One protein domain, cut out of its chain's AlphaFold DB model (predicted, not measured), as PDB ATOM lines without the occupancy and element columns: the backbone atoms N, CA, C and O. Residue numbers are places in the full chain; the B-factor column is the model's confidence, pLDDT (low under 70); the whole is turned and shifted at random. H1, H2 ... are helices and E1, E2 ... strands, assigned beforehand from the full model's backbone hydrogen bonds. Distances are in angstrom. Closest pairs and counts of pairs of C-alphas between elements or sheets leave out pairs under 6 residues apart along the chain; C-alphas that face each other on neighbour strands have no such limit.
ATOM      1  N   ILE A  78     220.998 190.590 178.492       70.75
ATOM      2  CA  ILE A  78     221.268 189.462 179.395       70.75
ATOM      3  C   ILE A  78     221.465 190.004 180.813       70.75
ATOM      4  O   ILE A  78     222.322 190.858 181.029       70.75
ATOM      5  N   ILE A  79     220.697 189.498 181.774       77.31
ATOM      6  CA  ILE A  79     220.837 189.813 183.200       77.31
ATOM      7  C   ILE A  79     221.528 188.640 183.883       77.31
ATOM      8  O   ILE A  79     221.035 187.517 183.829       77.31
ATOM      9  N   ASN A  80     222.669 188.902 184.518       74.94
ATOM     10  CA  ASN A  80     223.433 187.886 185.234       74.94
ATOM     11  C   ASN A  80     222.961 187.803 186.691       74.94
ATOM     12  O   ASN A  80     222.933 188.815 187.387       74.94
ATOM     13  N   ILE A  81     222.625 186.599 187.145       82.50
ATOM     14  CA  ILE A  81     222.224 186.279 188.514       82.50
ATOM     15  C   ILE A  81     223.247 185.287 189.062       82.50
ATOM     16  O   ILE A  81     223.352 184.173 188.557       82.50
ATOM     17  N   LEU A  82     224.013 185.690 190.072       80.88
ATOM     18  CA  LEU A  82     224.980 184.828 190.753       80.88
ATOM     19  C   LEU A  82     224.301 184.132 191.935       80.88
ATOM     20  O   LEU A  82     223.729 184.809 192.785       80.88
ATOM     21  N   LEU A  83     224.362 182.801 191.995       80.44
ATOM     22  CA  LEU A  83     223.877 182.038 193.147       80.44
ATOM     23  C   LEU A  83     225.035 181.809 194.116       80.44
ATOM     24  O   LEU A  83     226.070 181.312 193.689       80.44
ATOM     25  N   LEU A  84     224.876 182.140 195.397       80.75
ATOM     26  CA  LEU A  84     225.903 181.979 196.434       80.75
ATOM     27  C   LEU A  84     225.288 181.279 197.640       80.75
ATOM     28  O   LEU A  84     224.238 181.710 198.096       80.75
ATOM     29  N   ASP A  85     225.922 180.207 198.123       73.06
ATOM     30  CA  ASP A  85     225.539 179.525 199.368       73.06
ATOM     31  C   ASP A  85     226.541 178.413 199.731       73.06
ATOM     32  O   ASP A  85     227.416 178.082 198.922       73.06
ATOM     33  N   GLU A  86     226.351 177.751 200.870       72.56
ATOM     34  CA  GLU A  86     227.047 176.521 201.256       72.56
ATOM     35  C   GLU A  86     226.806 175.350 200.277       72.56
ATOM     36  O   GLU A  86     225.943 175.373 199.383       72.56
ATOM     37  N   ILE A  87     227.623 174.300 200.411       70.31
ATOM     38  CA  ILE A  87     227.440 173.048 199.667       70.31
ATOM     39  C   ILE A  87     226.106 172.400 200.070       70.31
ATOM     40  O   ILE A  87     225.671 172.489 201.211       70.31
ATOM     41  N   ASN A  88     225.442 171.743 199.114       69.75
ATOM     42  CA  ASN A  88     224.201 170.978 199.305       69.75
ATOM     43  C   ASN A  88     222.943 171.766 199.715       69.75
ATOM     44  O   ASN A  88     221.891 171.154 199.882       69.75
ATOM     45  N   VAL A  89     222.978 173.103 199.755       75.31
ATOM     46  CA  VAL A  89     221.767 173.920 200.003       75.31
ATOM     47  C   VAL A  89     220.747 173.830 198.855       75.31
ATOM     48  O   VAL A  89     219.550 174.032 199.039       75.31
ATOM     49  N   GLY A  90     221.200 173.442 197.657       77.62
ATOM     50  CA  GLY A  90     220.316 173.150 196.525       77.62
ATOM     51  C   GLY A  90     220.267 174.229 195.445       77.62
ATOM     52  O   GLY A  90     219.281 174.284 194.716       77.62
ATOM     53  N   LYS A  91     221.327 175.037 195.283       83.19
ATOM     54  CA  LYS A  91     221.477 176.032 194.197       83.19
ATOM     55  C   LYS A  91     221.164 175.451 192.809       83.19
ATOM     56  O   LYS A  91     220.305 175.959 192.091       83.19
ATOM     57  N   SER A  92     221.771 174.319 192.463       83.00
ATOM     58  CA  SER A  92     221.544 173.633 191.184       83.00
ATOM     59  C   SER A  92     220.135 173.042 191.066       83.00
ATOM     60  O   SER A  92     219.504 173.105 190.010       83.00
ATOM     61  N   THR A  93     219.601 172.508 192.170       84.56
ATOM     62  CA  THR A  93     218.216 172.016 192.232       84.56
ATOM     63  C   THR A  93     217.225 173.162 192.028       84.56
ATOM     64  O   THR A  93     216.224 172.977 191.341       84.56
ATOM     65  N   PHE A  94     217.518 174.353 192.551       88.38
ATOM     66  CA  PHE A  94     216.727 175.556 192.320       88.38
ATOM     67  C   PHE A  94     216.708 175.945 190.838       88.38
ATOM     68  O   PHE A  94     215.630 176.204 190.315       88.38
ATOM     69  N   ILE A  95     217.839 175.896 190.124       86.50
ATOM     70  CA  ILE A  95     217.877 176.166 188.673       86.50
ATOM     71  C   ILE A  95     216.946 175.211 187.906       86.50
ATOM     72  O   ILE A  95     216.163 175.652 187.059       86.50
ATOM     73  N   ASN A  96     216.987 173.913 188.224       86.69
ATOM     74  CA  ASN A  96     216.077 172.926 187.635       86.69
ATOM     75  C   ASN A  96     214.611 173.184 188.008       86.69
ATOM     76  O   ASN A  96     213.727 173.084 187.160       86.69
ATOM     77  N   ALA A  97     214.326 173.524 189.261       88.50
ATOM     78  CA  ALA A  97     212.966 173.818 189.695       88.50
ATOM     79  C   ALA A  97     212.416 175.064 188.975       88.50
ATOM     80  O   ALA A  97     211.352 175.013 188.359       88.50
ATOM     81  N   PHE A  98     213.201 176.143 188.951       88.69
ATOM     82  CA  PHE A  98     212.859 177.436 188.367       88.69
ATOM     83  C   PHE A  98     212.481 177.336 186.885       88.69
ATOM     84  O   PHE A  98     211.450 177.874 186.475       88.69
ATOM     85  N   ILE A  99     213.241 176.585 186.077       87.50
ATOM     86  CA  ILE A  99     212.903 176.414 184.655       87.50
ATOM     87  C   ILE A  99     211.562 175.701 184.459       87.50
ATOM     88  O   ILE A  99     210.804 176.042 183.549       87.50
ATOM     89  N   ASN A 100     211.222 174.752 185.331       89.50
ATOM     90  CA  ASN A 100     209.933 174.079 185.250       89.50
ATOM     91  C   ASN A 100     208.786 174.965 185.755       89.50
ATOM     92  O   ASN A 100     207.700 174.896 185.180       89.50
ATOM     93  N   TYR A 101     209.015 175.830 186.749       89.38
ATOM     94  CA  TYR A 101     208.021 176.813 187.205       89.38
ATOM     95  C   TYR A 101     207.668 177.823 186.111       89.38
ATOM     96  O   TYR A 101     206.502 178.164 185.931       89.38
ATOM     97  N   ILE A 102     208.658 178.244 185.321       83.81
ATOM     98  CA  ILE A 102     208.427 179.122 184.168       83.81
ATOM     99  C   ILE A 102     207.722 178.370 183.033       83.81
ATOM    100  O   ILE A 102     206.821 178.906 182.385       83.81
ATOM    101  N   GLN A 103     208.123 177.124 182.769       86.19
ATOM    102  CA  GLN A 103     207.588 176.345 181.653       86.19
ATOM    103  C   GLN A 103     206.140 175.884 181.886       86.19
ATOM    104  O   GLN A 103     205.335 175.897 180.947       86.19
ATOM    105  N   TYR A 104     205.801 175.461 183.107       89.69
ATOM    106  CA  TYR A 104     204.511 174.858 183.438       89.69
ATOM    107  C   TYR A 104     203.733 175.714 184.435       89.69
ATOM    108  O   TYR A 104     203.944 175.654 185.642       89.69
ATOM    109  N   LYS A 105     202.746 176.450 183.912       87.50
ATOM    110  CA  LYS A 105     201.884 177.357 184.690       87.50
ATOM    111  C   LYS A 105     200.983 176.662 185.725       87.50
ATOM    112  O   LYS A 105     200.373 177.353 186.530       87.50
ATOM    113  N   THR A 106     200.866 175.331 185.695       90.12
ATOM    114  CA  THR A 106     200.112 174.552 186.693       90.12
ATOM    115  C   THR A 106     200.838 173.249 187.017       90.12
ATOM    116  O   THR A 106     201.637 172.756 186.211       90.12
ATOM    117  N   PHE A 107     200.553 172.694 188.193       91.06
ATOM    118  CA  PHE A 107     201.167 171.457 188.665       91.06
ATOM    119  C   PHE A 107     200.776 170.255 187.797       91.06
ATOM    120  O   PHE A 107     201.637 169.464 187.425       91.06
ATOM    121  N   GLU A 108     199.513 170.158 187.376       91.38
ATOM    122  CA  GLU A 108     199.018 169.068 186.524       91.38
ATOM    123  C   GLU A 108     199.735 169.062 185.174       91.38
ATOM    124  O   GLU A 108     200.087 168.011 184.646       91.38
ATOM    125  N   ARG A 109     200.016 170.247 184.613       90.88
ATOM    126  CA  ARG A 109     200.802 170.348 183.378       90.88
ATOM    127  C   ARG A 109     202.222 169.833 183.583       90.88
ATOM    128  O   ARG A 109     202.727 169.140 182.703       90.88
ATOM    129  N   ALA A 110     202.858 170.151 184.705       91.50
ATOM    130  CA  ALA A 110     204.191 169.644 185.020       91.50
ATOM    131  C   ALA A 110     204.187 168.123 185.269       91.50
ATOM    132  O   ALA A 110     205.114 167.415 184.872       91.50
ATOM    133  N   GLU A 111     203.121 167.595 185.869       89.94
ATOM    134  CA  GLU A 111     202.922 166.164 186.097       89.94
ATOM    135  C   GLU A 111     202.767 165.401 184.770       89.94
ATOM    136  O   GLU A 111     203.494 164.437 184.528       89.94
ATOM    137  N   LEU A 112     201.923 165.898 183.861       90.62
ATOM    138  CA  LEU A 112     201.634 165.265 182.569       90.62
ATOM    139  C   LEU A 112     202.789 165.341 181.552       90.62
ATOM    140  O   LEU A 112     202.881 164.495 180.667       90.62
ATOM    141  N   ASN A 113     203.667 166.346 181.642       90.12
ATOM    142  CA  ASN A 113     204.721 166.594 180.645       90.12
ATOM    143  C   ASN A 113     206.120 166.227 181.153       90.12
ATOM    144  O   ASN A 113     206.395 166.289 182.343       90.12
ATOM    145  N   LYS A 114     207.065 165.888 180.270       88.19
ATOM    146  CA  LYS A 114     208.453 165.587 180.672       88.19
ATOM    147  C   LYS A 114     209.129 166.808 181.317       88.19
ATOM    148  O   LYS A 114     209.240 167.836 180.662       88.19
ATOM    149  N   LEU A 115     209.623 166.673 182.554       86.88
ATOM    150  CA  LEU A 115     210.334 167.755 183.248       86.88
ATOM    151  C   LEU A 115     211.649 168.104 182.555       86.88
ATOM    152  O   LEU A 115     212.326 167.244 181.988       86.88
ATOM    153  N   ILE A 116     212.032 169.369 182.677       84.50
ATOM    154  CA  ILE A 116     213.318 169.885 182.223       84.50
ATOM    155  C   ILE A 116     214.328 169.707 183.361       84.50
ATOM    156  O   ILE A 116     214.194 170.325 184.412       84.50
ATOM    157  N   VAL A 117     215.344 168.870 183.158       82.06
ATOM    158  CA  VAL A 117     216.428 168.647 184.126       82.06
ATOM    159  C   VAL A 117     217.747 168.976 183.428       82.06
ATOM    160  O   VAL A 117     218.231 168.204 182.607       82.06
ATOM    161  N   LEU A 118     218.279 170.171 183.692       78.25
ATOM    162  CA  LEU A 118     219.499 170.716 183.076       78.25
ATOM    163  C   LEU A 118     220.773 170.299 183.815       78.25
ATOM    164  O   LEU A 118     221.864 170.313 183.243       78.25
ATOM    165  N   ILE A 119     220.634 169.999 185.104       78.12
ATOM    166  CA  ILE A 119     221.721 169.651 186.017       78.12
ATOM    167  C   ILE A 119     221.346 168.340 186.694       78.12
ATOM    168  O   ILE A 119     220.203 168.197 187.129       78.12
ATOM    169  N   SER A 120     222.278 167.392 186.790       67.94
ATOM    170  CA  SER A 120     222.068 166.183 187.593       67.94
ATOM    171  C   SER A 120     221.678 166.571 189.021       67.94
ATOM    172  O   SER A 120     222.196 167.546 189.565       67.94
ATOM    173  N   VAL A 121     220.751 165.837 189.629       67.56
ATOM    174  CA  VAL A 121     220.270 166.121 190.986       67.56
ATOM    175  C   VAL A 121     220.285 164.851 191.822       67.56
ATOM    176  O   VAL A 121     219.939 163.770 191.353       67.56
ATOM    177  N   SER A 122     220.703 164.998 193.075       66.69
ATOM    178  CA  SER A 122     220.649 163.957 194.097       66.69
ATOM    179  C   SER A 122     219.907 164.516 195.297       66.69
ATOM    180  O   SER A 122     220.187 165.643 195.711       66.69
ATOM    181  N   PHE A 123     218.942 163.776 195.832       70.00
ATOM    182  CA  PHE A 123     218.199 164.203 197.009       70.00
ATOM    183  C   PHE A 123     217.593 163.012 197.754       70.00
ATOM    184  O   PHE A 123     217.181 162.026 197.154       70.00
ATOM    185  N   CYS A 124     217.458 163.144 199.071       66.88
ATOM    186  CA  CYS A 124     216.672 162.206 199.867       66.88
ATOM    187  C   CYS A 124     215.204 162.633 199.891       66.88
ATOM    188  O   CYS A 124     214.894 163.823 200.041       66.88
ATOM    189  N   ILE A 125     214.308 161.658 199.768       66.44
ATOM    190  CA  ILE A 125     212.873 161.831 199.973       66.44
ATOM    191  C   ILE A 125     212.434 160.947 201.132       66.44
ATOM    192  O   ILE A 125     212.893 159.821 201.295       66.44
ATOM    193  N   MET A 126     211.539 161.492 201.946       65.00
ATOM    194  CA  MET A 126     210.839 160.749 202.980       65.00
ATOM    195  C   MET A 126     209.600 160.094 202.378       65.00
ATOM    196  O   MET A 126     208.758 160.793 201.820       65.00
ATOM    197  N   ILE A 127     209.483 158.778 202.520       65.25
ATOM    198  CA  ILE A 127     208.314 157.997 202.109       65.25
ATOM    199  C   ILE A 127     207.861 157.200 203.327       65.25
ATOM    200  O   ILE A 127     208.637 156.422 203.874       65.25
ATOM    201  N   ASN A 128     206.618 157.385 203.779       64.88
ATOM    202  CA  ASN A 128     206.044 156.631 204.905       64.88
ATOM    203  C   ASN A 128     206.933 156.606 206.172       64.88
ATOM    204  O   ASN A 128     207.030 155.581 206.841       64.88
ATOM    205  N   ASN A 129     207.584 157.731 206.499       62.56
ATOM    206  CA  ASN A 129     208.559 157.892 207.595       62.56
ATOM    207  C   ASN A 129     209.912 157.171 207.429       62.56
ATOM    208  O   ASN A 129     210.708 157.172 208.367       62.56
ATOM    209  N   ASN A 130     210.212 156.623 206.251       60.84
ATOM    210  CA  ASN A 130     211.536 156.115 205.902       60.84
ATOM    211  C   ASN A 130     212.247 157.092 204.955       60.84
ATOM    212  O   ASN A 130     211.644 157.610 204.015       60.84
ATOM    213  N   TYR A 131     213.533 157.342 205.200       60.16
ATOM    214  CA  TYR A 131     214.374 158.125 204.296       60.16
ATOM    215  C   TYR A 131     214.892 157.225 203.175       60.16
ATOM    216  O   TYR A 131     215.633 156.281 203.440       60.16
ATOM    217  N   GLU A 132     214.553 157.548 201.932       60.09
ATOM    218  CA  GLU A 132     215.156 156.933 200.753       60.09
ATOM    219  C   GLU A 132     216.005 157.963 200.000       60.09
ATOM    220  O   GLU A 132     215.539 159.053 199.649       60.09
ATOM    221  N   GLU A 133     217.276 157.626 199.770       56.19
ATOM    222  CA  GLU A 133     218.192 158.437 198.968       56.19
ATOM    223  C   GLU A 133     217.962 158.161 197.480       56.19
ATOM    224  O   GLU A 133     218.080 157.026 197.018       56.19
ATOM    225  N   HIS A 134     217.646 159.211 196.719       62.25
ATOM    226  CA  HIS A 134     217.320 159.117 195.301       62.25
ATOM    227  C   HIS A 134     218.260 159.986 194.471       62.25
ATOM    228  O   HIS A 134     218.295 161.214 194.583       62.25
ATOM    229  N   ILE A 135     219.014 159.340 193.581       55.22
ATOM    230  CA  ILE A 135     219.962 160.012 192.694       55.22
ATOM    231  C   ILE A 135     219.420 159.979 191.266       55.22
ATOM    232  O   ILE A 135     219.435 158.942 190.608       55.22
ATOM    233  N   THR A 136     218.982 161.124 190.744       54.78
ATOM    234  CA  THR A 136     218.649 161.266 189.321       54.78
ATOM    235  C   THR A 136     219.883 161.763 188.568       54.78
ATOM    236  O   THR A 136     220.126 162.964 188.427       54.78
ATOM    237  N   ARG A 137     220.707 160.819 188.092       51.75
ATOM    238  CA  ARG A 137     221.875 161.120 187.247       51.75
ATOM    239  C   ARG A 137     221.446 161.228 185.784       51.75
ATOM    240  O   ARG A 137     220.803 160.330 185.245       51.75
ATOM    241  N   HIS A 138     221.826 162.318 185.125       42.75
ATOM    242  CA  HIS A 138     221.837 162.396 183.664       42.75
ATOM    243  C   HIS A 138     223.178 162.978 183.211       42.75
ATOM    244  O   HIS A 138     223.293 164.147 182.851       42.75
ATOM    245  N   SER A 139     224.218 162.157 183.359       33.03
ATOM    246  CA  SER A 139     225.514 162.138 182.655       33.03
ATOM    247  C   SER A 139     226.485 161.261 183.450       33.03
ATOM    248  O   SER A 139     226.402 161.196 184.679       33.03
ATOM    249  N   ASP A 140     227.363 160.565 182.731       34.12
ATOM    250  CA  ASP A 140     228.345 159.613 183.249       34.12
ATOM    251  C   ASP A 140     229.353 160.305 184.179       34.12
ATOM    252  O   ASP A 140     230.312 160.925 183.730       34.12
ATOM    253  N   PHE A 141     229.134 160.210 185.489       38.66
ATOM    254  CA  PHE A 141     230.160 160.476 186.492       38.66
ATOM    255  C   PHE A 141     230.110 159.371 187.548       38.66
ATOM    256  O   PHE A 141     229.249 159.345 188.433       38.66
ATOM    257  N   ASP A 142     231.051 158.440 187.414       37.41
ATOM    258  CA  ASP A 142     231.419 157.467 188.434       37.41
ATOM    259  C   ASP A 142     232.218 158.182 189.527       37.41
ATOM    260  O   ASP A 142     233.394 158.487 189.347       37.41
ATOM    261  N   ASN A 143     231.557 158.521 190.637       36.84
ATOM    262  CA  ASN A 143     232.016 158.255 192.008       36.84
ATOM    263  C   ASN A 143     231.152 158.993 193.041       36.84
ATOM    264  O   ASN A 143     230.712 160.127 192.858       36.84
ATOM    265  N   SER A 144     230.884 158.286 194.133       46.84
ATOM    266  CA  SER A 144     230.085 158.681 195.289       46.84
ATOM    267  C   SER A 144     230.742 159.795 196.124       46.84
ATOM    268  O   SER A 144     231.962 159.870 196.241       46.84
ATOM    269  N   ASN A 145     229.895 160.621 196.753       42.31
ATOM    270  CA  ASN A 145     230.183 161.608 197.812       42.31
ATOM    271  C   ASN A 145     230.810 162.970 197.449       42.31
ATOM    272  O   ASN A 145     231.144 163.722 198.362       42.31
ATOM    273  N   GLN A 146     230.923 163.358 196.175       44.41
ATOM    274  CA  GLN A 146     231.373 164.716 195.813       44.41
ATOM    275  C   GLN A 146     230.205 165.646 195.452       44.41
ATOM    276  O   GLN A 146     229.212 165.215 194.865       44.41
ATOM    277  N   SER A 147     230.324 166.936 195.799       52.31
ATOM    278  CA  SER A 147     229.341 167.964 195.434       52.31
ATOM    279  C   SER A 147     229.107 167.976 193.923       52.31
ATOM    280  O   SER A 147     230.067 168.004 193.152       52.31
ATOM    281  N   VAL A 148     227.841 168.022 193.499       57.25
ATOM    282  CA  VAL A 148     227.461 167.938 192.076       57.25
ATOM    283  C   VAL A 148     228.053 169.083 191.236       57.25
ATOM    284  O   VAL A 148     228.402 168.877 190.075       57.25
ATOM    285  N   THR A 149     228.226 170.273 191.819       56.38
ATOM    286  CA  THR A 149     228.812 171.441 191.141       56.38
ATOM    287  C   THR A 149     230.248 171.661 191.603       56.38
ATOM    288  O   THR A 149     230.480 172.186 192.688       56.38
ATOM    289  N   GLN A 150     231.211 171.278 190.762       58.19
ATOM    290  CA  GLN A 150     232.648 171.456 191.026       58.19
ATOM    291  C   GLN A 150     233.215 172.774 190.463       58.19
ATOM    292  O   GLN A 150     234.237 173.257 190.938       58.19
ATOM    293  N   TYR A 151     232.542 173.378 189.476       64.81
ATOM    294  CA  TYR A 151     232.964 174.620 188.815       64.81
ATOM    295  C   TYR A 151     231.762 175.512 188.501       64.81
ATOM    296  O   TYR A 151     230.649 175.015 188.322       64.81
ATOM    297  N   CYS A 152     231.987 176.826 188.386       69.88
ATOM    298  CA  CYS A 152     230.925 177.761 188.027       69.88
ATOM    299  C   CYS A 152     230.363 177.461 186.629       69.88
ATOM    300  O   CYS A 152     231.124 177.307 185.671       69.88
ATOM    301  N   LYS A 153     229.034 177.443 186.484       75.31
ATOM    302  CA  LYS A 153     228.367 177.178 185.200       75.31
ATOM    303  C   LYS A 153     227.189 178.114 184.978       75.31
ATOM    304  O   LYS A 153     226.442 178.428 185.894       75.31
ATOM    305  N   SER A 154     227.036 178.583 183.743       82.06
ATOM    306  CA  SER A 154     225.987 179.533 183.369       82.06
ATOM    307  C   SER A 154     224.828 178.860 182.636       82.06
ATOM    308  O   SER A 154     225.053 178.087 181.706       82.06
ATOM    309  N   TYR A 155     223.597 179.219 182.999       80.94
ATOM    310  CA  TYR A 155     222.351 178.732 182.404       80.94
ATOM    311  C   TYR A 155     221.517 179.919 181.938       80.94
ATOM    312  O   TYR A 155     221.174 180.787 182.739       80.94
ATOM    313  N   ILE A 156     221.234 179.981 180.634       80.62
ATOM    314  CA  ILE A 156     220.495 181.089 180.023       80.62
ATOM    315  C   ILE A 156     219.045 180.670 179.800       80.62
ATOM    316  O   ILE A 156     218.775 179.655 179.163       80.62
ATOM    317  N   PHE A 157     218.126 181.489 180.297       79.44
ATOM    318  CA  PHE A 157     216.692 181.286 180.193       79.44
ATOM    319  C   PHE A 157     216.060 182.343 179.303       79.44
ATOM    320  O   PHE A 157     216.327 183.540 179.440       79.44
ATOM    321  N   HIS A 158     215.208 181.858 178.405       73.94
ATOM    322  CA  HIS A 158     214.385 182.654 177.509       73.94
ATOM    323  C   HIS A 158     212.954 182.648 178.036       73.94
ATOM    324  O   HIS A 158     212.414 181.581 178.343       73.94
ATOM    325  N   PHE A 159     212.337 183.819 178.131       65.69
ATOM    326  CA  PHE A 159     210.939 183.926 178.522       65.69
ATOM    327  C   PHE A 159     210.074 184.002 177.271       65.69
ATOM    328  O   PHE A 159     210.292 184.853 176.419       65.69
ATOM    329  N   LYS A 160     209.068 183.125 177.180       57.19
ATOM    330  CA  LYS A 160     208.163 183.035 176.019       57.19
ATOM    331  C   LYS A 160     207.381 184.322 175.742       57.19
ATOM    332  O   LYS A 160     206.943 184.522 174.617       57.19
ATOM    333  N   ASP A 161     207.217 185.161 176.762       58.88
ATOM    334  CA  ASP A 161     206.413 186.380 176.700       58.88
ATOM    335  C   ASP A 161     207.283 187.652 176.524       58.88
ATOM    336  O   ASP A 161     206.736 188.747 176.408       58.88
ATOM    337  N   ASN A 162     208.628 187.539 176.502       61.03
ATOM    338  CA  ASN A 162     209.542 188.667 176.257       61.03
ATOM    339  C   ASN A 162     210.929 188.211 175.742       61.03
ATOM    340  O   ASN A 162     211.811 187.857 176.528       61.03
ATOM    341  N   ASP A 163     211.142 188.281 174.423       61.69
ATOM    342  CA  ASP A 163     212.402 187.884 173.765       61.69
ATOM    343  C   ASP A 163     213.563 188.878 173.965       61.69
ATOM    344  O   ASP A 163     214.725 188.565 173.671       61.69
ATOM    345  N   GLU A 164     213.286 190.077 174.486       66.69
ATOM    346  CA  GLU A 164     214.304 191.108 174.692       66.69
ATOM    347  C   GLU A 164     215.161 190.844 175.935       66.69
ATOM    348  O   GLU A 164     216.269 191.378 176.029       66.69
ATOM    349  N   ILE A 165     214.696 190.005 176.872       70.25
ATOM    350  CA  ILE A 165     215.349 189.775 178.167       70.25
ATOM    351  C   ILE A 165     215.706 188.302 178.340       70.25
ATOM    352  O   ILE A 165     214.864 187.408 178.295       70.25
ATOM    353  N   LYS A 166     216.982 188.056 178.626       76.06
ATOM    354  CA  LYS A 166     217.527 186.734 178.935       76.06
ATOM    355  C   LYS A 166     218.074 186.746 180.356       76.06
ATOM    356  O   LYS A 166     218.882 187.608 180.694       76.06
ATOM    357  N   LEU A 167     217.683 185.784 181.185       81.69
ATOM    358  CA  LEU A 167     218.298 185.609 182.504       81.69
ATOM    359  C   LEU A 167     219.432 184.598 182.400       81.69
ATOM    360  O   LEU A 167     219.227 183.508 181.878       81.69
ATOM    361  N   ARG A 168     220.614 184.939 182.907       80.81
ATOM    362  CA  ARG A 168     221.743 184.024 183.058       80.81
ATOM    363  C   ARG A 168     221.946 183.729 184.536       80.81
ATOM    364  O   ARG A 168     222.481 184.570 185.247       80.81
ATOM    365  N   PHE A 169     221.584 182.533 184.977       85.31
ATOM    366  CA  PHE A 169     221.986 182.052 186.296       85.31
ATOM    367  C   PHE A 169     223.416 181.533 186.230       85.31
ATOM    368  O   PHE A 169     223.737 180.742 185.348       85.31
ATOM    369  N   ILE A 170     224.261 181.983 187.148       81.06
ATOM    370  CA  ILE A 170     225.624 181.512 187.352       81.06
ATOM    371  C   ILE A 170     225.577 180.633 188.601       81.06
ATOM    372  O   ILE A 170     225.532 181.137 189.723       81.06
ATOM    373  N   ASP A 171     225.521 179.321 188.382       83.06
ATOM    374  CA  ASP A 171     225.651 178.322 189.439       83.06
ATOM    375  C   ASP A 171     227.094 178.320 189.934       83.06
ATOM    376  O   ASP A 171     228.018 178.344 189.114       83.06
ATOM    377  N   THR A 172     227.290 178.303 191.249       78.31
ATOM    378  CA  THR A 172     228.616 178.327 191.877       78.31
ATOM    379  C   THR A 172     228.826 177.079 192.732       78.31
ATOM    380  O   THR A 172     227.863 176.554 193.305       78.31
ATOM    381  N   PRO A 173     230.073 176.586 192.855       71.88
ATOM    382  CA  PRO A 173     230.413 175.615 193.885       71.88
ATOM    383  C   PRO A 173     230.035 176.171 195.260       71.88
ATOM    384  O   PRO A 173     230.197 177.364 195.517       71.88
ATOM    385  N   GLY A 174     229.517 175.318 196.140       66.62
ATOM    386  CA  GLY A 174     229.321 175.728 197.526       66.62
ATOM    387  C   GLY A 174     230.644 175.788 198.286       66.62
ATOM    388  O   GLY A 174     231.643 175.198 197.877       66.62
ATOM    389  N   PHE A 175     230.633 176.478 199.417       69.19
ATOM    390  CA  PHE A 175     231.806 176.616 200.279       69.19
ATOM    391  C   PHE A 175     231.815 175.494 201.329       69.19
ATOM    392  O   PHE A 175     230.849 175.372 202.081       69.19
ATOM    393  N   ASP A 176     232.873 174.676 201.370       62.84
ATOM    394  CA  ASP A 176     233.083 173.653 202.419       62.84
ATOM    395  C   ASP A 176     234.135 174.072 203.451       62.84
ATOM    396  O   ASP A 176     234.100 173.652 204.604       62.84
ATOM    397  N   ASP A 177     235.080 174.921 203.039       61.38
ATOM    398  CA  ASP A 177     236.162 175.374 203.904       61.38
ATOM    399  C   ASP A 177     235.616 176.322 204.977       61.38
ATOM    400  O   ASP A 177     234.999 177.345 204.673       61.38
ATOM    401  N   THR A 178     235.884 175.993 206.239       59.53
ATOM    402  CA  THR A 178     235.604 176.819 207.418       59.53
ATOM    403  C   THR A 178     235.969 178.293 207.235       59.53
ATOM    404  O   THR A 178     235.184 179.157 207.621       59.53
ATOM    405  N   GLN A 179     237.099 178.609 206.592       50.38
ATOM    406  CA  GLN A 179     237.496 180.002 206.372       50.38
ATOM    407  C   GLN A 179     236.658 180.674 205.275       50.38
ATOM    408  O   GLN A 179     236.293 181.842 205.401       50.38
ATOM    409  N   ALA A 180     236.321 179.944 204.210       58.47
ATOM    410  CA  ALA A 180     235.452 180.445 203.149       58.47
ATOM    411  C   ALA A 180     234.019 180.663 203.653       58.47
ATOM    412  O   ALA A 180     233.406 181.667 203.302       58.47
ATOM    413  N   LYS A 181     233.518 179.781 204.530       57.16
ATOM    414  CA  LYS A 181     232.232 179.959 205.217       57.16
ATOM    415  C   LYS A 181     232.230 181.209 206.090       57.16
ATOM    416  O   LYS A 181     231.310 182.002 205.978       57.16
ATOM    417  N   ILE A 182     233.276 181.431 206.887       55.66
ATOM    418  CA  ILE A 182     233.409 182.642 207.713       55.66
ATOM    419  C   ILE A 182     233.454 183.904 206.840       55.66
ATOM    420  O   ILE A 182     232.711 184.850 207.083       55.66
ATOM    421  N   ASN A 183     234.276 183.917 205.787       57.25
ATOM    422  CA  ASN A 183     234.372 185.060 204.877       57.25
ATOM    423  C   ASN A 183     233.043 185.331 204.161       57.25
ATOM    424  O   ASN A 183     232.650 186.485 204.006       57.25
ATOM    425  N   MET A 184     232.343 184.278 203.741       61.59
ATOM    426  CA  MET A 184     231.042 184.412 203.104       61.59
ATOM    427  C   MET A 184     229.972 184.850 204.100       61.59
ATOM    428  O   MET A 184     229.142 185.675 203.748       61.59
ATOM    429  N   GLN A 185     230.024 184.385 205.348       55.56
ATOM    430  CA  GLN A 185     229.156 184.873 206.412       55.56
ATOM    431  C   GLN A 185     229.377 186.369 206.639       55.56
ATOM    432  O   GLN A 185     228.403 187.100 206.702       55.56
ATOM    433  N   TYR A 186     230.620 186.859 206.643       54.88
ATOM    434  CA  TYR A 186     230.883 188.300 206.710       54.88
ATOM    435  C   TYR A 186     230.336 189.063 205.502       54.88
ATOM    436  O   TYR A 186     229.780 190.145 205.669       54.88
ATOM    437  N   ILE A 187     230.473 188.512 204.293       58.91
ATOM    438  CA  ILE A 187     229.893 189.105 203.082       58.91
ATOM    439  C   ILE A 187     228.366 189.111 203.175       58.91
ATOM    440  O   ILE A 187     227.757 190.122 202.853       58.91
ATOM    441  N   PHE A 188     227.740 188.027 203.637       58.53
ATOM    442  CA  PHE A 188     226.297 187.949 203.825       58.53
ATOM    443  C   PHE A 188     225.821 188.878 204.926       58.53
ATOM    444  O   PHE A 188     224.866 189.593 204.693       58.53
ATOM    445  N   ASP A 189     226.486 188.952 206.074       54.00
ATOM    446  CA  ASP A 189     226.147 189.881 207.153       54.00
ATOM    447  C   ASP A 189     226.263 191.333 206.668       54.00
ATOM    448  O   ASP A 189     225.365 192.144 206.890       54.00
ATOM    449  N   TYR A 190     227.319 191.643 205.911       49.97
ATOM    450  CA  TYR A 190     227.491 192.939 205.261       49.97
ATOM    451  C   TYR A 190     226.400 193.211 204.215       49.97
ATOM    452  O   TYR A 190     225.859 194.312 204.170       49.97
ATOM    453  N   ILE A 191     226.020 192.211 203.413       56.22
ATOM    454  CA  ILE A 191     224.939 192.332 202.428       56.22
ATOM    455  C   ILE A 191     223.567 192.442 203.103       56.22
ATOM    456  O   ILE A 191     222.715 193.184 202.631       56.22
ATOM    457  N   ASN A 192     223.358 191.759 204.222       51.41
ATOM    458  CA  ASN A 192     222.118 191.755 204.989       51.41
ATOM    459  C   ASN A 192     221.897 193.096 205.698       51.41
ATOM    460  O   ASN A 192     220.748 193.495 205.894       51.41
ATOM    461  N   ASN A 193     222.972 193.830 206.016       45.81
ATOM    462  CA  ASN A 193     222.878 195.238 206.412       45.81
ATOM    463  C   ASN A 193     222.282 196.106 205.288       45.81
ATOM    464  O   ASN A 193     221.663 197.136 205.561       45.81
ATOM    465  N   PHE A 194     222.388 195.678 204.025       52.81
ATOM    466  CA  PHE A 194     221.645 196.269 202.918       52.81
ATOM    467  C   PHE A 194     220.241 195.673 202.841       52.81
ATOM    468  O   PHE A 194     219.954 194.776 202.056       52.81
ATOM    469  N   LEU A 195     219.339 196.256 203.632       50.44
ATOM    470  CA  LEU A 195     217.926 196.404 203.293       50.44
ATOM    471  C   LEU A 195     217.287 195.167 202.613       50.44
ATOM    472  O   LEU A 195     216.769 195.231 201.490       50.44
ATOM    473  N   ILE A 196     217.300 194.033 203.319       49.91
ATOM    474  CA  ILE A 196     216.406 192.909 203.031       49.91
ATOM    475  C   ILE A 196     214.990 193.378 203.337       49.91
ATOM    476  O   ILE A 196     214.607 193.622 204.480       49.91
ATOM    477  N   PHE A 197     214.196 193.505 202.292       52.16
ATOM    478  CA  PHE A 197     212.793 193.828 202.382       52.16
ATOM    479  C   PHE A 197     211.965 192.697 201.788       52.16
ATOM    480  O   PHE A 197     212.364 191.977 200.873       52.16
ATOM    481  N   LYS A 198     210.709 192.603 202.215       53.62
ATOM    482  CA  LYS A 198     209.761 191.655 201.619       53.62
ATOM    483  C   LYS A 198     209.685 191.771 200.085       53.62
ATOM    484  O   LYS A 198     209.450 190.780 199.403       53.62
ATOM    485  N   TYR A 199     209.906 192.964 199.526       60.47
ATOM    486  CA  TYR A 199     209.818 193.196 198.086       60.47
ATOM    487  C   TYR A 199     211.033 192.700 197.275       60.47
ATOM    488  O   TYR A 199     210.865 192.490 196.076       60.47
ATOM    489  N   ASN A 200     212.212 192.499 197.885       63.41
ATOM    490  CA  ASN A 200     213.436 192.004 197.223       63.41
ATOM    491  C   ASN A 200     213.901 190.618 197.727       63.41
ATOM    492  O   ASN A 200     214.891 190.091 197.233       63.41
ATOM    493  N   THR A 201     213.173 190.023 198.673       68.12
ATOM    494  CA  THR A 201     213.344 188.634 199.135       68.12
ATOM    495  C   THR A 201     212.354 187.749 198.405       68.12
ATOM    496  O   THR A 201     211.207 188.164 198.332       68.12
ATOM    497  N   PHE A 202     212.726 186.563 197.914       79.25
ATOM    498  CA  PHE A 202     211.839 185.657 197.163       79.25
ATOM    499  C   PHE A 202     211.894 184.242 197.728       79.25
ATOM    500  O   PHE A 202     212.980 183.738 198.008       79.25
ATOM    501  N   TYR A 203     210.736 183.600 197.874       78.56
ATOM    502  CA  TYR A 203     210.639 182.281 198.496       78.56
ATOM    503  C   TYR A 203     210.432 181.195 197.448       78.56
ATOM    504  O   TYR A 203     209.423 181.165 196.747       78.56
ATOM    505  N   PHE A 204     211.378 180.266 197.371       78.06
ATOM    506  CA  PHE A 204     211.309 179.134 196.458       78.06
ATOM    507  C   PHE A 204     211.451 177.840 197.236       78.06
ATOM    508  O   PHE A 204     212.445 177.633 197.927       78.06
ATOM    509  N   ASP A 205     210.475 176.954 197.082       74.69
ATOM    510  CA  ASP A 205     210.589 175.582 197.553       74.69
ATOM    511  C   ASP A 205     210.952 174.687 196.361       74.69
ATOM    512  O   ASP A 205     210.471 174.877 195.244       74.69
ATOM    513  N   ASN A 206     211.828 173.710 196.574       79.19
ATOM    514  CA  ASN A 206     212.192 172.704 195.579       79.19
ATOM    515  C   ASN A 206     211.483 171.358 195.817       79.19
ATOM    516  O   ASN A 206     211.646 170.435 195.016       79.19
ATOM    517  N   ALA A 207     210.704 171.221 196.893       82.25
ATOM    518  CA  ALA A 207     210.028 169.985 197.272       82.25
ATOM    519  C   ALA A 207     209.059 169.504 196.188       82.25
ATOM    520  O   ALA A 207     209.047 168.323 195.858       82.25
ATOM    521  N   SER A 208     208.312 170.416 195.560       87.56
ATOM    522  CA  SER A 208     207.380 170.067 194.480       87.56
ATOM    523  C   SER A 208     208.088 169.552 193.230       87.56
ATOM    524  O   SER A 208     207.610 168.621 192.586       87.56
ATOM    525  N   PHE A 209     209.244 170.131 192.896       87.00
ATOM    526  CA  PHE A 209     210.078 169.630 191.808       87.00
ATOM    527  C   PHE A 209     210.631 168.237 192.139       87.00
ATOM    528  O   PHE A 209     210.481 167.321 191.333       87.00
ATOM    529  N   ARG A 210     211.193 168.049 193.342       84.94
ATOM    530  CA  ARG A 210     211.690 166.742 193.812       84.94
ATOM    531  C   ARG A 210     210.599 165.671 193.796       84.94
ATOM    532  O   ARG A 210     210.838 164.578 193.292       84.94
ATOM    533  N   TYR A 211     209.396 166.009 194.258       86.88
ATOM    534  CA  TYR A 211     208.223 165.136 194.206       86.88
ATOM    535  C   TYR A 211     207.895 164.702 192.772       86.88
ATOM    536  O   TYR A 211     207.776 163.512 192.501       86.88
ATOM    537  N   LEU A 212     207.798 165.640 191.823       87.94
ATOM    538  CA  LEU A 212     207.470 165.288 190.438       87.94
ATOM    539  C   LEU A 212     208.570 164.456 189.771       87.94
ATOM    540  O   LEU A 212     208.266 163.592 188.948       87.94
ATOM    541  N   VAL A 213     209.838 164.698 190.111       84.69
ATOM    542  CA  VAL A 213     210.944 163.840 189.671       84.69
ATOM    543  C   VAL A 213     210.778 162.431 190.246       84.69
ATOM    544  O   VAL A 213     210.910 161.462 189.505       84.69
ATOM    545  N   ALA A 214     210.441 162.299 191.527       83.00
ATOM    546  CA  ALA A 214     210.236 161.010 192.183       83.00
ATOM    547  C   ALA A 214     209.084 160.208 191.564       83.00
ATOM    548  O   ALA A 214     209.279 159.064 191.156       83.00
ATOM    549  N   VAL A 215     207.916 160.836 191.393       85.25
ATOM    550  CA  VAL A 215     206.744 160.209 190.760       85.25
ATOM    551  C   VAL A 215     207.068 159.718 189.347       85.25
ATOM    552  O   VAL A 215     206.696 158.609 188.970       85.25
ATOM    553  N   LYS A 216     207.825 160.495 188.561       84.12
ATOM    554  CA  LYS A 216     208.231 160.098 187.198       84.12
ATOM    555  C   LYS A 216     209.247 158.962 187.161       84.12
ATOM    556  O   LYS A 216     209.367 158.312 186.127       84.12
ATOM    557  N   ASN A 217     209.942 158.710 188.266       80.69
ATOM    558  CA  ASN A 217     210.805 157.545 188.438       80.69
ATOM    559  C   ASN A 217     210.068 156.354 189.079       80.69
ATOM    560  O   ASN A 217     210.705 155.392 189.493       80.69
ATOM    561  N   GLY A 218     208.731 156.392 189.134       81.44
ATOM    562  CA  GLY A 218     207.901 155.271 189.580       81.44
ATOM    563  C   GLY A 218     207.644 155.219 191.087       81.44
ATOM    564  O   GLY A 218     207.090 154.230 191.562       81.44
ATOM    565  N   ILE A 219     208.013 156.260 191.836       80.81
ATOM    566  CA  ILE A 219     207.774 156.327 193.282       80.81
ATOM    567  C   ILE A 219     206.319 156.717 193.542       80.81
ATOM    568  O   ILE A 219     205.819 157.698 192.992       80.81
ATOM    569  N   GLN A 220     205.645 155.952 194.399       79.62
ATOM    570  CA  GLN A 220     204.267 156.218 194.802       79.62
ATOM    571  C   GLN A 220     204.229 156.975 196.130       79.62
ATOM    572  O   GLN A 220     204.944 156.637 197.069       79.62
ATOM    573  N   PHE A 221     203.363 157.982 196.191       78.88
ATOM    574  CA  PHE A 221     203.078 158.782 197.380       78.88
ATOM    575  C   PHE A 221     201.589 158.689 197.696       78.88
ATOM    576  O   PHE A 221     200.791 158.379 196.809       78.88
ATOM    577  N   ASP A 222     201.214 158.982 198.938       77.88
ATOM    578  CA  ASP A 222     199.802 159.067 199.306       77.88
ATOM    579  C   ASP A 222     199.141 160.301 198.660       77.88
ATOM    580  O   ASP A 222     199.729 161.386 198.572       77.88
ATOM    581  N   ASP A 223     197.879 160.163 198.247       73.19
ATOM    582  CA  ASP A 223     197.098 161.229 197.607       73.19
ATOM    583  C   ASP A 223     196.963 162.465 198.516       73.19
ATOM    584  O   ASP A 223     196.821 163.601 198.044       73.19
ATOM    585  N   SER A 224     197.041 162.269 199.838       72.44
ATOM    586  CA  SER A 224     197.025 163.357 200.819       72.44
ATOM    587  C   SER A 224     198.284 164.242 200.772       72.44
ATOM    588  O   SER A 224     198.211 165.437 201.085       72.44
ATOM    589  N   GLU A 225     199.425 163.706 200.327       72.81
ATOM    590  CA  GLU A 225     200.697 164.427 200.227       72.81
ATOM    591  C   GLU A 225     200.777 165.272 198.955       72.81
ATOM    592  O   GLU A 225     201.302 166.390 198.987       72.81
ATOM    593  N   LYS A 226     200.168 164.800 197.858       84.06
ATOM    594  CA  LYS A 226     200.141 165.488 196.557       84.06
ATOM    595  C   LYS A 226     199.684 166.945 196.670       84.06
ATOM    596  O   LYS A 226     200.332 167.843 196.129       84.06
ATOM    597  N   LYS A 227     198.624 167.206 197.446       84.81
ATOM    598  CA  LYS A 227     198.074 168.562 197.647       84.81
ATOM    599  C   LYS A 227     199.090 169.546 198.238       84.81
ATOM    600  O   LYS A 227     199.037 170.739 197.939       84.81
ATOM    601  N   LYS A 228     200.019 169.073 199.079       84.94
ATOM    602  CA  LYS A 228     201.071 169.924 199.663       84.94
ATOM    603  C   LYS A 228     202.055 170.373 198.583       84.94
ATOM    604  O   LYS A 228     202.372 171.559 198.497       84.94
ATOM    605  N   TYR A 229     202.476 169.446 197.723       87.31
ATOM    606  CA  TYR A 229     203.391 169.729 196.618       87.31
ATOM    607  C   TYR A 229     202.748 170.607 195.543       87.31
ATOM    608  O   TYR A 229     203.400 171.513 195.027       87.31
ATOM    609  N   GLU A 230     201.461 170.426 195.262       89.00
ATOM    610  CA  GLU A 230     200.699 171.286 194.352       89.00
ATOM    611  C   GLU A 230     200.615 172.739 194.859       89.00
ATOM    612  O   GLU A 230     200.870 173.696 194.118       89.00
ATOM    613  N   LYS A 231     200.342 172.919 196.160       86.44
ATOM    614  CA  LYS A 231     200.340 174.243 196.797       86.44
ATOM    615  C   LYS A 231     201.720 174.902 196.728       86.44
ATOM    616  O   LYS A 231     201.818 176.069 196.348       86.44
ATOM    617  N   SER A 232     202.776 174.162 197.059       87.44
ATOM    618  CA  SER A 232     204.160 174.651 196.980       87.44
ATOM    619  C   SER A 232     204.568 175.025 195.542       87.44
ATOM    620  O   SER A 232     205.218 176.050 195.326       87.44
ATOM    621  N   TRP A 233     204.102 174.273 194.536       90.12
ATOM    622  CA  TRP A 233     204.329 174.585 193.121       90.12
ATOM    623  C   TRP A 233     203.695 175.922 192.739       90.12
ATOM    624  O   TRP A 233     204.336 176.775 192.126       90.12
ATOM    625  N   SER A 234     202.448 176.129 193.158       86.94
ATOM    626  CA  SER A 234     201.698 177.358 192.893       86.94
ATOM    627  C   SER A 234     202.368 178.584 193.522       86.94
ATOM    628  O   SER A 234     202.527 179.606 192.855       86.94
ATOM    629  N   ILE A 235     202.824 178.471 194.776       85.69
ATOM    630  CA  ILE A 235     203.588 179.531 195.455       85.69
ATOM    631  C   ILE A 235     204.887 179.826 194.694       85.69
ATOM    632  O   ILE A 235     205.182 180.985 194.415       85.69
ATOM    633  N   SER A 236     205.622 178.790 194.288       88.38
ATOM    634  CA  SER A 236     206.899 178.953 193.585       88.38
ATOM    635  C   SER A 236     206.742 179.597 192.202       88.38
ATOM    636  O   SER A 236     207.608 180.367 191.788       88.38
ATOM    637  N   ILE A 237     205.628 179.360 191.496       88.06
ATOM    638  CA  ILE A 237     205.288 180.094 190.263       88.06
ATOM    639  C   ILE A 237     205.058 181.576 190.563       88.06
ATOM    640  O   ILE A 237     205.591 182.432 189.858       88.06
ATOM    641  N   ILE A 238     204.257 181.890 191.587       84.56
ATOM    642  CA  ILE A 238     203.960 183.279 191.971       84.56
ATOM    643  C   ILE A 238     205.260 184.015 192.300       84.56
ATOM    644  O   ILE A 238     205.495 185.104 191.782       84.56
ATOM    645  N   GLU A 239     206.135 183.398 193.090       84.69
ATOM    646  CA  GLU A 239     207.426 183.966 193.475       84.69
ATOM    647  C   GLU A 239     208.400 184.066 192.292       84.69
ATOM    648  O   GLU A 239     209.115 185.060 192.179       84.69
ATOM    649  N   SER A 240     208.363 183.120 191.343       86.31
ATOM    650  CA  SER A 240     209.147 183.192 190.095       86.31
ATOM    651  C   SER A 240     208.718 184.382 189.243       86.31
ATOM    652  O   SER A 240     209.556 185.142 188.759       86.31
ATOM    653  N   ASN A 241     207.406 184.585 189.107       84.25
ATOM    654  CA  ASN A 241     206.849 185.733 188.403       84.25
ATOM    655  C   ASN A 241     207.122 187.038 189.157       84.25
ATOM    656  O   ASN A 241     207.394 188.050 188.524       84.25
ATOM    657  N   ARG A 242     207.112 187.032 190.496       85.44
ATOM    658  CA  ARG A 242     207.450 188.211 191.304       85.44
ATOM    659  C   ARG A 242     208.920 188.588 191.171       85.44
ATOM    660  O   ARG A 242     209.217 189.773 191.053       85.44
ATOM    661  N   LEU A 243     209.825 187.610 191.161       84.00
ATOM    662  CA  LEU A 243     211.243 187.819 190.868       84.00
ATOM    663  C   LEU A 243     211.415 188.407 189.470       84.00
ATOM    664  O   LEU A 243     212.126 189.395 189.303       84.00
ATOM    665  N   PHE A 244     210.723 187.846 188.479       77.50
ATOM    666  CA  PHE A 244     210.734 188.368 187.118       77.50
ATOM    667  C   PHE A 244     210.241 189.815 187.061       77.50
ATOM    668  O   PHE A 244     210.946 190.683 186.558       77.50
ATOM    669  N   ASP A 245     209.075 190.102 187.633       77.44
ATOM    670  CA  ASP A 245     208.508 191.443 187.709       77.44
ATOM    671  C   ASP A 245     209.431 192.410 188.439       77.44
ATOM    672  O   ASP A 245     209.571 193.555 188.019       77.44
ATOM    673  N   TYR A 246     210.071 191.970 189.520       77.25
ATOM    674  CA  TYR A 246     211.037 192.766 190.261       77.25
ATOM    675  C   TYR A 246     212.246 193.105 189.391       77.25
ATOM    676  O   TYR A 246     212.639 194.268 189.329       77.25
ATOM    677  N   ILE A 247     212.800 192.123 188.676       74.12
ATOM    678  CA  ILE A 247     213.911 192.330 187.748       74.12
ATOM    679  C   ILE A 247     213.477 193.276 186.619       74.12
ATOM    680  O   ILE A 247     214.118 194.292 186.364       74.12
ATOM    681  N   CYS A 248     212.342 193.017 185.981       69.44
ATOM    682  CA  CYS A 248     211.833 193.832 184.886       69.44
ATOM    683  C   CYS A 248     211.480 195.257 185.332       69.44
ATOM    684  O   CYS A 248     211.848 196.217 184.670       69.44
ATOM    685  N   LYS A 249     210.832 195.459 186.478       65.44
ATOM    686  CA  LYS A 249     210.429 196.798 186.934       65.44
ATOM    687  C   LYS A 249     211.599 197.579 187.532       65.44
ATOM    688  O   LYS A 249     211.762 198.749 187.200       65.44
ATOM    689  N   ASN A 250     212.443 196.947 188.349       57.12
ATOM    690  CA  ASN A 250     213.516 197.643 189.070       57.12
ATOM    691  C   ASN A 250     214.855 197.683 188.324       57.12
ATOM    692  O   ASN A 250     215.638 198.598 188.571       57.12
ATOM    693  N   PHE A 251     215.121 196.742 187.408       56.56
ATOM    694  CA  PHE A 251     216.341 196.731 186.586       56.56
ATOM    695  C   PHE A 251     216.102 197.115 185.114       56.56
ATOM    696  O   PHE A 251     217.075 197.365 184.392       56.56
ATOM    697  N   ILE A 252     214.848 197.136 184.631       50.88
ATOM    698  CA  ILE A 252     214.528 197.450 183.221       50.88
ATOM    699  C   ILE A 252     213.522 198.605 183.069       50.88
ATOM    700  O   ILE A 252     213.697 199.412 182.162       50.88
ATOM    701  N   GLY A 253     212.559 198.781 183.985       41.94
ATOM    702  CA  GLY A 253     211.629 199.927 184.029       41.94
ATOM    703  C   GLY A 253     212.319 201.276 184.241       41.94
ATOM    704  O   GLY A 253     211.718 202.339 184.110       41.94
ATOM    705  N   CYS A 254     213.616 201.229 184.499       36.44
ATOM    706  CA  CYS A 254     214.499 202.346 184.354       36.44
ATOM    707  C   CYS A 254     215.509 201.955 183.261       36.44
ATOM    708  O   CYS A 254     216.388 201.113 183.463       36.44
TER     709      CYS A 254
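AT A GLANCE: This is residues 78 to 254 of the 455 residues of the protein "Hypothetical protein" of Rotaria sp. Silwood1 (UniProt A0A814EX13). A three-stranded sheet of E1, E5 and E4 has H1 over one face, running along the strands, and the long helix H5 crosses H1 near that helix's last residues. H4 and H2 sit near the first half of H5, with the hairpin of E2 and E3 beside H4; H3 lies out away from the other helices, and residues 189 to 198 stick out. The printed part has 177 residues, with five named helices and five named strands in the order E1 H1 H2 E2 E3 E4 E5 H3 H4 H5, and its class is mixed, helices and strands. The larger sheet, E1 E5 E4, is mixed, and the smaller one, E2 E3, is antiparallel. The whole is compact, with a radius of gyration of the C-alphas of 17.3 A and spans of 47 by 42 by 30 A.

IN THESE COORDINATES: E1 is residues 78 to 82, 12.8 A, and begins at C-alpha 78 (221.268, 189.462, 179.395). E5 is residues 162 to 171, 23.2 A, and bends by 60 degrees at residue 165; E4 is residues 153 to 159, 19.8 A. H1 is residues 91 to 103, 18.7 A, and H2 is residues 107 to 112. E2, residues 121 to 127, and E3, residues 130 to 136, span 18.2 A and 18.8 A. H3 is residues 178 to 192, 20.3 A, and H4 is residues 207 to 216, 14.2 A. H5 is residues 223 to 252, 42.7 A, and ends at C-alpha 252 (214.528, 197.450, 183.221).

HOW THE PARTS SIT: E1 and E5 are parallel, with N 79 and O 166 at 2.8 A, within hydrogen-bond range. E4 and E5 form an antiparallel hairpin, with N 155 and O 169 at 2.8 A. H1 and H5 with this sheet make two layers, helices on one face of a sheet; H1 lies over E5 and E4 at a height of 9.3 A. H5, the hub, touches H1 about perpendicular at 89 degrees, closest at the C-alphas of Tyr 101 and Ile 237, 5.3 A. H5 touches H4 at a steep tilt of 55 degrees, opposite ways, closest at the C-alphas of Ser 208 and Tyr 229, 4.5 A. H2 and H5 only just touch, with 3 pairs of C-alphas within 8 A, the closest those of Phe 107 and Glu 230, 5.7 A. The helix packing is mostly crossed. E2 and E3 form an antiparallel hairpin, with N 123 and O 134 at 2.9 A; the closest C-alphas of E2 and H4, those of Phe 123 and Arg 210, are 7.7 A apart. H3 touches no helix. Every O i to N i+4 pair is within hydrogen-bond range in H2, H3 and H4, against 8 of 9 in H1 and 23 of 26 in H5.

THE WHOLE: The C-alphas farthest apart, those of Asn 130 and Cys 254, are 51.1 A apart. The printed part has no cut; the links E3 to E4 and H3 to H4 are long. Mean pLDDT of the printed part is 71.6, and 74 residues are under 70, among them 124 to 152 and 174 to 201.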